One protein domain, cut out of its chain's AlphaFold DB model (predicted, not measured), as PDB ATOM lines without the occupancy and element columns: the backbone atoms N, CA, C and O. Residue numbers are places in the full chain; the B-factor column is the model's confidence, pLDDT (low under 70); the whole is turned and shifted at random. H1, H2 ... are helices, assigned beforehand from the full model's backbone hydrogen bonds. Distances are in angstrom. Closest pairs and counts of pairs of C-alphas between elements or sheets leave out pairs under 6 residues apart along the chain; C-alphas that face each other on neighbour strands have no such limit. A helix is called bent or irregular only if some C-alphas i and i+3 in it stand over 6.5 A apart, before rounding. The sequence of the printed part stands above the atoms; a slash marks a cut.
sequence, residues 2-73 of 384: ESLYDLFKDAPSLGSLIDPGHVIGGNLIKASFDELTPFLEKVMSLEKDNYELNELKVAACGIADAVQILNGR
ATOM      1  N   GLU A   2     -30.149  17.619 -12.376       62.53
ATOM      2  CA  GLU A   2     -30.490  17.250 -10.985       62.53
ATOM      3  C   GLU A   2     -30.319  15.746 -10.692       62.53
ATOM      4  O   GLU A   2     -29.620  15.377  -9.758       62.53
ATOM      5  N   SER A   3     -30.794  14.871 -11.585       66.00
ATOM      6  CA  SER A   3     -30.606  13.413 -11.472       66.00
ATOM      7  C   SER A   3     -29.144  12.944 -11.540       66.00
ATOM      8  O   SER A   3     -28.790  11.943 -10.924       66.00
ATOM      9  N   LEU A   4     -28.284  13.651 -12.283       67.62
ATOM     10  CA  LEU A   4     -26.845  13.369 -12.331       67.62
ATOM     11  C   LEU A   4     -26.157  13.872 -11.062       67.62
ATOM     12  O   LEU A   4     -25.329  13.170 -10.497       67.62
ATOM     13  N   TYR A   5     -26.525  15.057 -10.579       70.69
ATOM     14  CA  TYR A   5     -26.023  15.573  -9.309       70.69
ATOM     15  C   TYR A   5     -26.368  14.626  -8.151       70.69
ATOM     16  O   TYR A   5     -25.486  14.245  -7.385       70.69
ATOM     17  N   ASP A   6     -27.615  14.156  -8.086       74.44
ATOM     18  CA  ASP A   6     -28.052  13.180  -7.089       74.44
ATOM     19  C   ASP A   6     -27.326  11.839  -7.187       74.44
ATOM     20  O   ASP A   6     -27.122  11.182  -6.170       74.44
ATOM     21  N   LEU A   7     -26.917  11.433  -8.388       76.50
ATOM     22  CA  LEU A   7     -26.142  10.214  -8.590       76.50
ATOM     23  C   LEU A   7     -24.694  10.364  -8.094       76.50
ATOM     24  O   LEU A   7     -24.129   9.427  -7.531       76.50
ATOM     25  N   PHE A   8     -24.085  11.532  -8.313       84.62
ATOM     26  CA  PHE A   8     -22.677  11.783  -7.997       84.62
ATOM     27  C   PHE A   8     -22.438  12.384  -6.610       84.62
ATOM     28  O   PHE A   8     -21.298  12.353  -6.146       84.62
ATOM     29  N   LYS A   9     -23.472  12.844  -5.889       85.50
ATOM     30  CA  LYS A   9     -23.326  13.272  -4.483       85.50
ATOM     31  C   LYS A   9     -22.750  12.161  -3.595       85.50
ATOM     32  O   LYS A   9     -21.974  12.435  -2.685       85.50
ATOM     33  N   ASP A  10     -23.062  10.907  -3.925       87.00
ATOM     34  CA  ASP A  10     -22.605   9.718  -3.203       87.00
ATOM     35  C   ASP A  10     -21.301   9.126  -3.774       87.00
ATOM     36  O   ASP A  10     -20.822   8.087  -3.302       87.00
ATOM     37  N   ALA A  11     -20.671   9.786  -4.756       88.06
ATOM     38  CA  ALA A  11     -19.408   9.352  -5.357       88.06
ATOM     39  C   ALA A  11     -18.273   9.104  -4.348       88.06
ATOM     40  O   ALA A  11     -17.568   8.109  -4.529       88.06
ATOM     41  N   PRO A  12     -18.113   9.885  -3.257       88.25
ATOM     42  CA  PRO A  12     -17.101   9.589  -2.241       88.25
ATOM     43  C   PRO A  12     -17.276   8.219  -1.567       88.25
ATOM     44  O   PRO A  12     -16.301   7.642  -1.092       88.25
ATOM     45  N   SER A  13     -18.505   7.691  -1.525       89.31
ATOM     46  CA  SER A  13     -18.807   6.385  -0.924       89.31
ATOM     47  C   SER A  13     -18.878   5.253  -1.949       89.31
ATOM     48  O   SER A  13     -18.460   4.135  -1.652       89.31
ATOM     49  N   LEU A  14     -19.437   5.516  -3.135       91.44
ATOM     50  CA  LEU A  14     -19.719   4.486  -4.142       91.44
ATOM     51  C   LEU A  14     -18.618   4.347  -5.196       91.44
ATOM     52  O   LEU A  14     -18.405   3.247  -5.710       91.44
ATOM     53  N   GLY A  15     -17.920   5.435  -5.533       92.19
ATOM     54  CA  GLY A  15     -16.939   5.461  -6.616       92.19
ATOM     55  C   GLY A  15     -17.486   4.823  -7.896       92.19
ATOM     56  O   GLY A  15     -18.582   5.148  -8.353       92.19
ATOM     57  N   SER A  16     -16.759   3.850  -8.451       92.25
ATOM     58  CA  SER A  16     -17.151   3.172  -9.697       92.25
ATOM     59  C   SER A  16     -18.321   2.182  -9.573       92.25
ATOM     60  O   SER A  16     -18.681   1.535 -10.558       92.25
ATOM     61  N   LEU A  17     -18.927   2.042  -8.387       93.62
ATOM     62  CA  LEU A  17     -20.199   1.328  -8.244       93.62
ATOM     63  C   LEU A  17     -21.382   2.126  -8.791       93.62
ATOM     64  O   LEU A  17     -22.418   1.524  -9.070       93.62
ATOM     65  N   ILE A  18     -21.221   3.442  -8.973       91.06
ATOM     66  CA  ILE A  18     -22.222   4.292  -9.615       91.06
ATOM     67  C   ILE A  18     -22.595   3.712 -10.986       91.06
ATOM     68  O   ILE A  18     -21.730   3.360 -11.797       91.06
ATOM     69  N   ASP A  19     -23.903   3.621 -11.232       86.88
ATOM     70  CA  ASP A  19     -24.475   3.123 -12.478       86.88
ATOM     71  C   ASP A  19     -25.401   4.144 -13.138       86.88
ATOM     72  O   ASP A  19     -26.612   4.122 -12.901       86.88
ATOM     73  N   PRO A  20     -24.854   5.033 -13.989       81.56
ATOM     74  CA  PRO A  20     -25.663   6.031 -14.675       81.56
ATOM     75  C   PRO A  20     -26.760   5.385 -15.526       81.56
ATOM     76  O   PRO A  20     -27.913   5.820 -15.483       81.56
ATOM     77  N   GLY A  21     -26.425   4.309 -16.250       72.81
ATOM     78  CA  GLY A  21     -27.311   3.648 -17.209       72.81
ATOM     79  C   GLY A  21     -28.582   3.065 -16.589       72.81
ATOM     80  O   GLY A  21     -29.633   3.076 -17.232       72.81
ATOM     81  N   HIS A  22     -28.502   2.601 -15.338       72.06
ATOM     82  CA  HIS A  22     -29.647   2.060 -14.601       72.06
ATOM     83  C   HIS A  22     -30.604   3.156 -14.104       72.06
ATOM     84  O   HIS A  22     -31.811   2.936 -14.052       72.06
ATOM     85  N   VAL A  23     -30.086   4.332 -13.734       65.00
ATOM     86  CA  VAL A  23     -30.876   5.400 -13.093       65.00
ATOM     87  C   VAL A  23     -31.569   6.303 -14.112       65.00
ATOM     88  O   VAL A  23     -32.700   6.721 -13.892       65.00
ATOM     89  N   ILE A  24     -30.914   6.598 -15.235       60.31
ATOM     90  CA  ILE A  24     -31.398   7.607 -16.195       60.31
ATOM     91  C   ILE A  24     -31.955   6.952 -17.475       60.31
ATOM     92  O   ILE A  24     -32.574   7.613 -18.302       60.31
ATOM     93  N   GLY A  25     -31.805   5.630 -17.624       58.22
ATOM     94  CA  GLY A  25     -32.151   4.898 -18.841       58.22
ATOM     95  C   GLY A  25     -31.084   5.117 -19.917       58.22
ATOM     96  O   GLY A  25     -30.903   6.223 -20.420       58.22
ATOM     97  N   GLY A  26     -30.360   4.057 -20.286       54.22
ATOM     98  CA  GLY A  26     -29.145   4.152 -21.114       54.22
ATOM     99  C   GLY A  26     -29.274   4.940 -22.430       54.22
ATOM    100  O   GLY A  26     -28.301   5.562 -22.853       54.22
ATOM    101  N   ASN A  27     -30.463   4.978 -23.045       50.75
ATOM    102  CA  ASN A  27     -30.712   5.738 -24.278       50.75
ATOM    103  C   ASN A  27     -30.871   7.251 -24.046       50.75
ATOM    104  O   ASN A  27     -30.451   8.035 -24.892       50.75
ATOM    105  N   LEU A  28     -31.436   7.658 -22.905       52.06
ATOM    106  CA  LEU A  28     -31.607   9.069 -22.539       52.06
ATOM    107  C   LEU A  28     -30.263   9.713 -22.207       52.06
ATOM    108  O   LEU A  28     -30.003  10.825 -22.643       52.06
ATOM    109  N   ILE A  29     -29.372   8.993 -21.519       56.69
ATOM    110  CA  ILE A  29     -28.033   9.510 -21.198       56.69
ATOM    111  C   ILE A  29     -27.240   9.767 -22.466       56.69
ATOM    112  O   ILE A  29     -26.657  10.832 -22.590       56.69
ATOM    113  N   LYS A  30     -27.219   8.811 -23.402       54.31
ATOM    114  CA  LYS A  30     -26.418   8.928 -24.624       54.31
ATOM    115  C   LYS A  30     -26.882  10.107 -25.487       54.31
ATOM    116  O   LYS A  30     -26.055  10.913 -25.888       54.31
ATOM    117  N   ALA A  31     -28.199  10.257 -25.660       52.88
ATOM    118  CA  ALA A  31     -28.790  11.392 -26.369       52.88
ATOM    119  C   ALA A  31     -28.517  12.732 -25.660       52.88
ATOM    120  O   ALA A  31     -28.072  13.678 -26.295       52.88
ATOM    121  N   SER A  32     -28.698  12.800 -24.336       59.38
ATOM    122  CA  SER A  32     -28.394  14.012 -23.569       59.38
ATOM    123  C   SER A  32     -26.901  14.352 -23.555       59.38
ATOM    124  O   SER A  32     -26.557  15.522 -23.439       59.38
ATOM    125  N   PHE A  33     -26.008  13.362 -23.659       62.09
ATOM    126  CA  PHE A  33     -24.564  13.590 -23.651       62.09
ATOM    127  C   PHE A  33     -24.035  14.090 -24.987       62.09
ATOM    128  O   PHE A  33     -23.305  15.075 -24.997       62.09
ATOM    129  N   ASP A  34     -24.454  13.470 -26.092       62.84
ATOM    130  CA  ASP A  34     -24.081  13.910 -27.440       62.84
ATOM    131  C   ASP A  34     -24.524  15.373 -27.691       62.84
ATOM    132  O   ASP A  34     -23.871  16.111 -28.429       62.84
ATOM    133  N   GLU A  35     -25.587  15.829 -27.014       60.16
ATOM    134  CA  GLU A  35     -26.053  17.224 -27.002       60.16
ATOM    135  C   GLU A  35     -25.298  18.135 -26.007       60.16
ATOM    136  O   GLU A  35     -25.164  19.338 -26.247       60.16
ATOM    137  N   LEU A  36     -24.788  17.590 -24.895       60.66
ATOM    138  CA  LEU A  36     -24.055  18.333 -23.859       60.66
ATOM    139  C   LEU A  36     -22.578  18.544 -24.204       60.66
ATOM    140  O   LEU A  36     -22.029  19.579 -23.827       60.66
ATOM    141  N   THR A  37     -21.932  17.619 -24.919       63.88
ATOM    142  CA  THR A  37     -20.501  17.709 -25.266       63.88
ATOM    143  C   THR A  37     -20.154  19.005 -26.013       63.88
ATOM    144  O   THR A  37     -19.277  19.728 -25.538       63.88
ATOM    145  N   PRO A  38     -20.883  19.412 -27.075       65.00
ATOM    146  CA  PRO A  38     -20.602  20.669 -27.772       65.00
ATOM    147  C   PRO A  38     -20.857  21.897 -26.889       65.00
ATOM    148  O   PRO A  38     -20.211  22.934 -27.039       65.00
ATOM    149  N   PHE A  39     -21.817  21.801 -25.963       60.72
ATOM    150  CA  PHE A  39     -22.159  22.885 -25.045       60.72
ATOM    151  C   PHE A  39     -21.079  23.065 -23.971       60.72
ATOM    152  O   PHE A  39     -20.686  24.194 -23.681       60.72
ATOM    153  N   LEU A  40     -20.548  21.965 -23.431       63.06
ATOM    154  CA  LEU A  40     -19.427  21.962 -22.492       63.06
ATOM    155  C   LEU A  40     -18.152  22.491 -23.160       63.06
ATOM    156  O   LEU A  40     -17.535  23.409 -22.624       63.06
ATOM    157  N   GLU A  41     -17.820  22.025 -24.368       66.31
ATOM    158  CA  GLU A  41     -16.676  22.519 -25.152       66.31
ATOM    159  C   GLU A  41     -16.781  24.026 -25.444       66.31
ATOM    160  O   GLU A  41     -15.818  24.781 -25.282       66.31
ATOM    161  N   LYS A  42     -17.980  24.506 -25.798       63.84
ATOM    162  CA  LYS A  42     -18.232  25.933 -26.034       63.84
ATOM    163  C   LYS A  42     -18.106  26.756 -24.749       63.84
ATOM    164  O   LYS A  42     -17.522  27.837 -24.779       63.84
ATOM    165  N   VAL A  43     -18.580  26.250 -23.612       58.94
ATOM    166  CA  VAL A  43     -18.450  26.917 -22.304       58.94
ATOM    167  C   VAL A  43     -16.996  26.930 -21.802       58.94
ATOM    168  O   VAL A  43     -16.599  27.873 -21.105       58.94
ATOM    169  N   MET A  44     -16.178  25.950 -22.193       57.25
ATOM    170  CA  MET A  44     -14.732  25.919 -21.927       57.25
ATOM    171  C   MET A  44     -13.952  26.985 -22.712       57.25
ATOM    172  O   MET A  44     -12.928  27.456 -22.223       57.25
ATOM    173  N   SER A  45     -14.444  27.401 -23.885       64.38
ATOM    174  CA  SER A  45     -13.831  28.472 -24.692       64.38
ATOM    175  C   SER A  45     -14.121  29.899 -24.204       64.38
ATOM    176  O   SER A  45     -13.487  30.841 -24.672       64.38
ATOM    177  N   LEU A  46     -15.057  30.077 -23.261       61.03
ATOM    178  CA  LEU A  46     -15.413  31.389 -22.706       61.03
ATOM    179  C   LEU A  46     -14.447  31.797 -21.577       61.03
ATOM    180  O   LEU A  46     -14.189  30.999 -20.670       61.03
ATOM    181  N   GLU A  47     -13.947  33.038 -21.648       56.94
ATOM    182  CA  GLU A  47     -12.865  33.608 -20.826       56.94
ATOM    183  C   GLU A  47     -13.063  33.547 -19.294       56.94
ATOM    184  O   GLU A  47     -14.158  33.366 -18.759       56.94
ATOM    185  N   LYS A  48     -11.920  33.666 -18.601       54.75
ATOM    186  CA  LYS A  48     -11.570  33.150 -17.265       54.75
ATOM    187  C   LYS A  48     -11.865  34.089 -16.081       54.75
ATOM    188  O   LYS A  48     -11.251  33.919 -15.031       54.75
ATOM    189  N   ASP A  49     -12.791  35.034 -16.194       59.16
ATOM    190  CA  ASP A  49     -12.880  36.135 -15.214       59.16
ATOM    191  C   ASP A  49     -13.684  35.836 -13.933       59.16
ATOM    192  O   ASP A  49     -13.775  36.687 -13.050       59.16
ATOM    193  N   ASN A  50     -14.228  34.624 -13.767       66.75
ATOM    194  CA  ASN A  50     -14.919  34.226 -12.537       66.75
ATOM    195  C   ASN A  50     -14.418  32.866 -12.015       66.75
ATOM    196  O   ASN A  50     -14.607  31.827 -12.652       66.75
ATOM    197  N   TYR A  51     -13.783  32.888 -10.839       67.81
ATOM    198  CA  TYR A  51     -13.208  31.717 -10.173       67.81
ATOM    199  C   TYR A  51     -14.270  30.661  -9.811       67.81
ATOM    200  O   TYR A  51     -14.073  29.482 -10.098       67.81
ATOM    201  N   GLU A  52     -15.429  31.074  -9.290       68.06
ATOM    202  CA  GLU A  52     -16.535  30.164  -8.945       68.06
ATOM    203  C   GLU A  52     -17.116  29.485 -10.193       68.06
ATOM    204  O   GLU A  52     -17.404  28.287 -10.198       68.06
ATOM    205  N   LEU A  53     -17.226  30.237 -11.295       67.31
ATOM    206  CA  LEU A  53     -17.684  29.692 -12.572       67.31
ATOM    207  C   LEU A  53     -16.681  28.671 -13.134       67.31
ATOM    208  O   LEU A  53     -17.091  27.687 -13.746       67.31
ATOM    209  N   ASN A  54     -15.379  28.871 -12.915       69.25
ATOM    210  CA  ASN A  54     -14.345  27.925 -13.336       69.25
ATOM    211  C   ASN A  54     -14.369  26.621 -12.521       69.25
ATOM    212  O   ASN A  54     -14.275  25.552 -13.122       69.25
ATOM    213  N   GLU A  55     -14.544  26.668 -11.196       72.44
ATOM    214  CA  GLU A  55     -14.679  25.446 -10.382       72.44
ATOM    215  C   GLU A  55     -15.907  24.625 -10.794       72.44
ATOM    216  O   GLU A  55     -15.821  23.407 -10.969       72.44
ATOM    217  N   LEU A  56     -17.033  25.299 -11.050       70.44
ATOM    218  CA  LEU A  56     -18.267  24.649 -11.485       70.44
ATOM    219  C   LEU A  56     -18.118  23.998 -12.874       70.44
ATOM    220  O   LEU A  56     -18.612  22.890 -13.094       70.44
ATOM    221  N   LYS A  57     -17.378  24.640 -13.793       69.06
ATOM    222  CA  LYS A  57     -17.020  24.070 -15.106       69.06
ATOM    223  C   LYS A  57     -16.159  22.812 -14.969       69.06
ATOM    224  O   LYS A  57     -16.453  21.806 -15.614       69.06
ATOM    225  N   VAL A  58     -15.117  22.850 -14.135       74.94
ATOM    226  CA  VAL A  58     -14.219  21.702 -13.913       74.94
ATOM    227  C   VAL A  58     -14.984  20.525 -13.306       74.94
ATOM    228  O   VAL A  58     -14.846  19.399 -13.780       74.94
ATOM    229  N   ALA A  59     -15.844  20.782 -12.317       74.25
ATOM    230  CA  ALA A  59     -16.685  19.754 -11.711       74.25
ATOM    231  C   ALA A  59     -17.652  19.121 -12.727       74.25
ATOM    232  O   ALA A  59     -17.783  17.898 -12.771       74.25
ATOM    233  N   ALA A  60     -18.287  19.931 -13.581       72.69
ATOM    234  CA  ALA A  60     -19.179  19.432 -14.626       72.69
ATOM    235  C   ALA A  60     -18.446  18.541 -15.644       72.69
ATOM    236  O   ALA A  60     -18.966  17.485 -16.005       72.69
ATOM    237  N   CYS A  61     -17.228  18.915 -16.053       74.81
ATOM    238  CA  CYS A  61     -16.397  18.090 -16.937       74.81
ATOM    239  C   CYS A  61     -15.966  16.782 -16.254       74.81
ATOM    240  O   CYS A  61     -16.069  15.714 -16.845       74.81
ATOM    241  N   GLY A  62     -15.572  16.832 -14.979       80.06
ATOM    242  CA  GLY A  62     -15.222  15.624 -14.228       80.06
ATOM    243  C   GLY A  62     -16.395  14.646 -14.090       80.06
ATOM    244  O   GLY A  62     -16.221  13.438 -14.244       80.06
ATOM    245  N   ILE A  63     -17.609  15.158 -13.850       80.75
ATOM    246  CA  ILE A  63     -18.834  14.342 -13.841       80.75
ATOM    247  C   ILE A  63     -19.101  13.769 -15.235       80.75
ATOM    248  O   ILE A  63     -19.484  12.607 -15.350       80.75
ATOM    249  N   ALA A  64     -18.878  14.555 -16.288       77.19
ATOM    250  CA  ALA A  64     -19.068  14.122 -17.663       77.19
ATOM    251  C   ALA A  64     -18.179  12.932 -18.036       77.19
ATOM    252  O   ALA A  64     -18.682  11.889 -18.466       77.19
ATOM    253  N   ASP A  65     -16.881  13.055 -17.773       81.50
ATOM    254  CA  ASP A  65     -15.908  11.990 -17.999       81.50
ATOM    255  C   ASP A  65     -16.257  10.748 -17.170       81.50
ATOM    256  O   ASP A  65     -16.240   9.620 -17.669       81.50
ATOM    257  N   ALA A  66     -16.649  10.944 -15.905       85.75
ATOM    258  CA  ALA A  66     -17.055   9.847 -15.039       85.75
ATOM    259  C   ALA A  66     -18.300   9.124 -15.575       85.75
ATOM    260  O   ALA A  66     -18.329   7.895 -15.579       85.75
ATOM    261  N   VAL A  67     -19.310   9.842 -16.075       83.75
ATOM    262  CA  VAL A  67     -20.484   9.230 -16.721       83.75
ATOM    263  C   VAL A  67     -20.071   8.434 -17.952       83.75
ATOM    264  O   VAL A  67     -20.518   7.297 -18.109       83.75
ATOM    265  N   GLN A  68     -19.214   8.994 -18.808       83.44
ATOM    266  CA  GLN A  68     -18.753   8.320 -20.019       83.44
ATOM    267  C   GLN A  68     -18.022   7.011 -19.691       83.44
ATOM    268  O   GLN A  68     -18.294   5.980 -20.310       83.44
ATOM    269  N   ILE A  69     -17.142   7.030 -18.689       89.06
ATOM    270  CA  ILE A  69     -16.411   5.844 -18.228       89.06
ATOM    271  C   ILE A  69     -17.375   4.825 -17.603       89.06
ATOM    272  O   ILE A  69     -17.365   3.649 -17.957       89.06
ATOM    273  N   LEU A  70     -18.249   5.262 -16.694       90.44
ATOM    274  CA  LEU A  70     -19.141   4.369 -15.944       90.44
ATOM    275  C   LEU A  70     -20.308   3.822 -16.771       90.44
ATOM    276  O   LEU A  70     -20.910   2.825 -16.382       90.44
ATOM    277  N   ASN A  71     -20.639   4.448 -17.898       86.69
ATOM    278  CA  ASN A  71     -21.613   3.927 -18.857       86.69
ATOM    279  C   ASN A  71     -20.944   3.156 -20.012       86.69
ATOM    280  O   ASN A  71     -21.627   2.567 -20.854       86.69
ATOM    281  N   GLY A  72     -19.608   3.159 -20.064       87.56
ATOM    282  CA  GLY A  72     -18.818   2.471 -21.071       87.56
ATOM    283  C   GLY A  72     -19.006   0.952 -21.048       87.56
ATOM    284  O   GLY A  72     -19.382   0.342 -20.042       87.56
ATOM    285  N   ARG A  73     -18.722   0.323 -22.192       90.62
ATOM    286  CA  ARG A  73     -18.652  -1.134 -22.330       90.62
ATOM    287  C   ARG A  73     -17.287  -1.538 -22.865       90.62
ATOM    288  O   ARG A  73     -16.809  -0.956 -23.835       90.62
TER     289      ARG A  73
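Overview. This is residues 2 to 73 of the 384 residues of the protein "Putative s-adenosyl-L-methionine-dependent methyltransferase" of Desulfotomaculum sp. 46_296 (UniProt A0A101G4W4). What would one see first in this model? Two long helices, H4 and H5, fold back on each other as a loose hairpin with a bare loop at its closed end, and three short helices, H1, H2 and H3, gather towards the other end. Residues 45 to 53, of which 51 to 53 belong to H5, stick out free at the loop. What is it made of, and how large is it? The printed part has 72 residues, with five named helices, H1 to H5 in chain order, and no named strand; the class is all helix. It is only just compact, close to loose, with a radius of gyration of the C-alphas of 13.0 A, and it spans 38 by 27 by 21 A.

Arrangement. What stands near the first helix? H1, residues 2 to 8, only just touches H3, residues 20 to 24, with 3 pairs of C-alphas within 8 A, the closest being those of Leu 7 and Pro 20 at 7.4 A. It is close to H5, residues 51 to 70, but not clearly touching, the closest C-alphas being those of Phe 8 and Ile 63 at 7.4 A; their lines are only just about perpendicular, at 72 degrees. It is apart from H4, residues 26 to 44. Where do the next two helices stand? H2, residues 11 to 17, meets H1 only through their link and touches no helix; it is close to H5 but not clearly touching, at a shallow tilt of 30 degrees, the same way, and their closest C-alphas are those of Ser 16 and Leu 70 at 6.7 A. H3 and H4 touch only at the corner by their link, and only just, with 3 pairs of C-alphas within 8 A; of H4, residues 26 to 29 alone take part, and the closest C-alphas are those of Gly 21 and Ile 29 at 7.1 A. How do the two long helices meet? H4 and H5 form a helical hairpin and run opposite ways at a shallow tilt of 33 degrees, only just short of steep. They only just touch, with 3 pairs of C-alphas within 8 A, between residues 40 to 44 and residues 57 to 61 alone; the closest are Leu 40 and Cys 61, their C-alphas 7.4 A apart. Are the helix backbones well formed? In H1, H3 and H5 every O i to N i+4 pair is within hydrogen-bond range. In H4 it is 13 of 15, and in H2 1 of 3, beside 2 of 4 O i to N i+3 pairs.

Along the chain. Where are the short helices? H1 begins at C-alpha 2, at (-30.490, 17.250, -10.985). H2 is irregular, with C-alphas 13 and 16 at 9.5 A, and H3 measures 6.1 A from first to last C-alpha. Where do the long ones run? H4 is 26.1 A long and has a kink of 36 degrees near residue 35. H5, the longest by residues, is 28.6 A long and ends at C-alpha 70, at (-19.141, 4.369, -15.944).

Size, cuts and confidence. How far does it reach? The two C-alphas farthest apart are those of Asp 49 and Arg 73, at 38.4 A. Are there cuts or long links? The printed part has no cut; the links H1 to H2, H2 to H3 and H3 to H4 are tight, and H4 to H5 is short. Where is confidence low? The mean pLDDT of the printed part is 72.0, and residues 2 to 4, 23 to 54 and 57 are under 70.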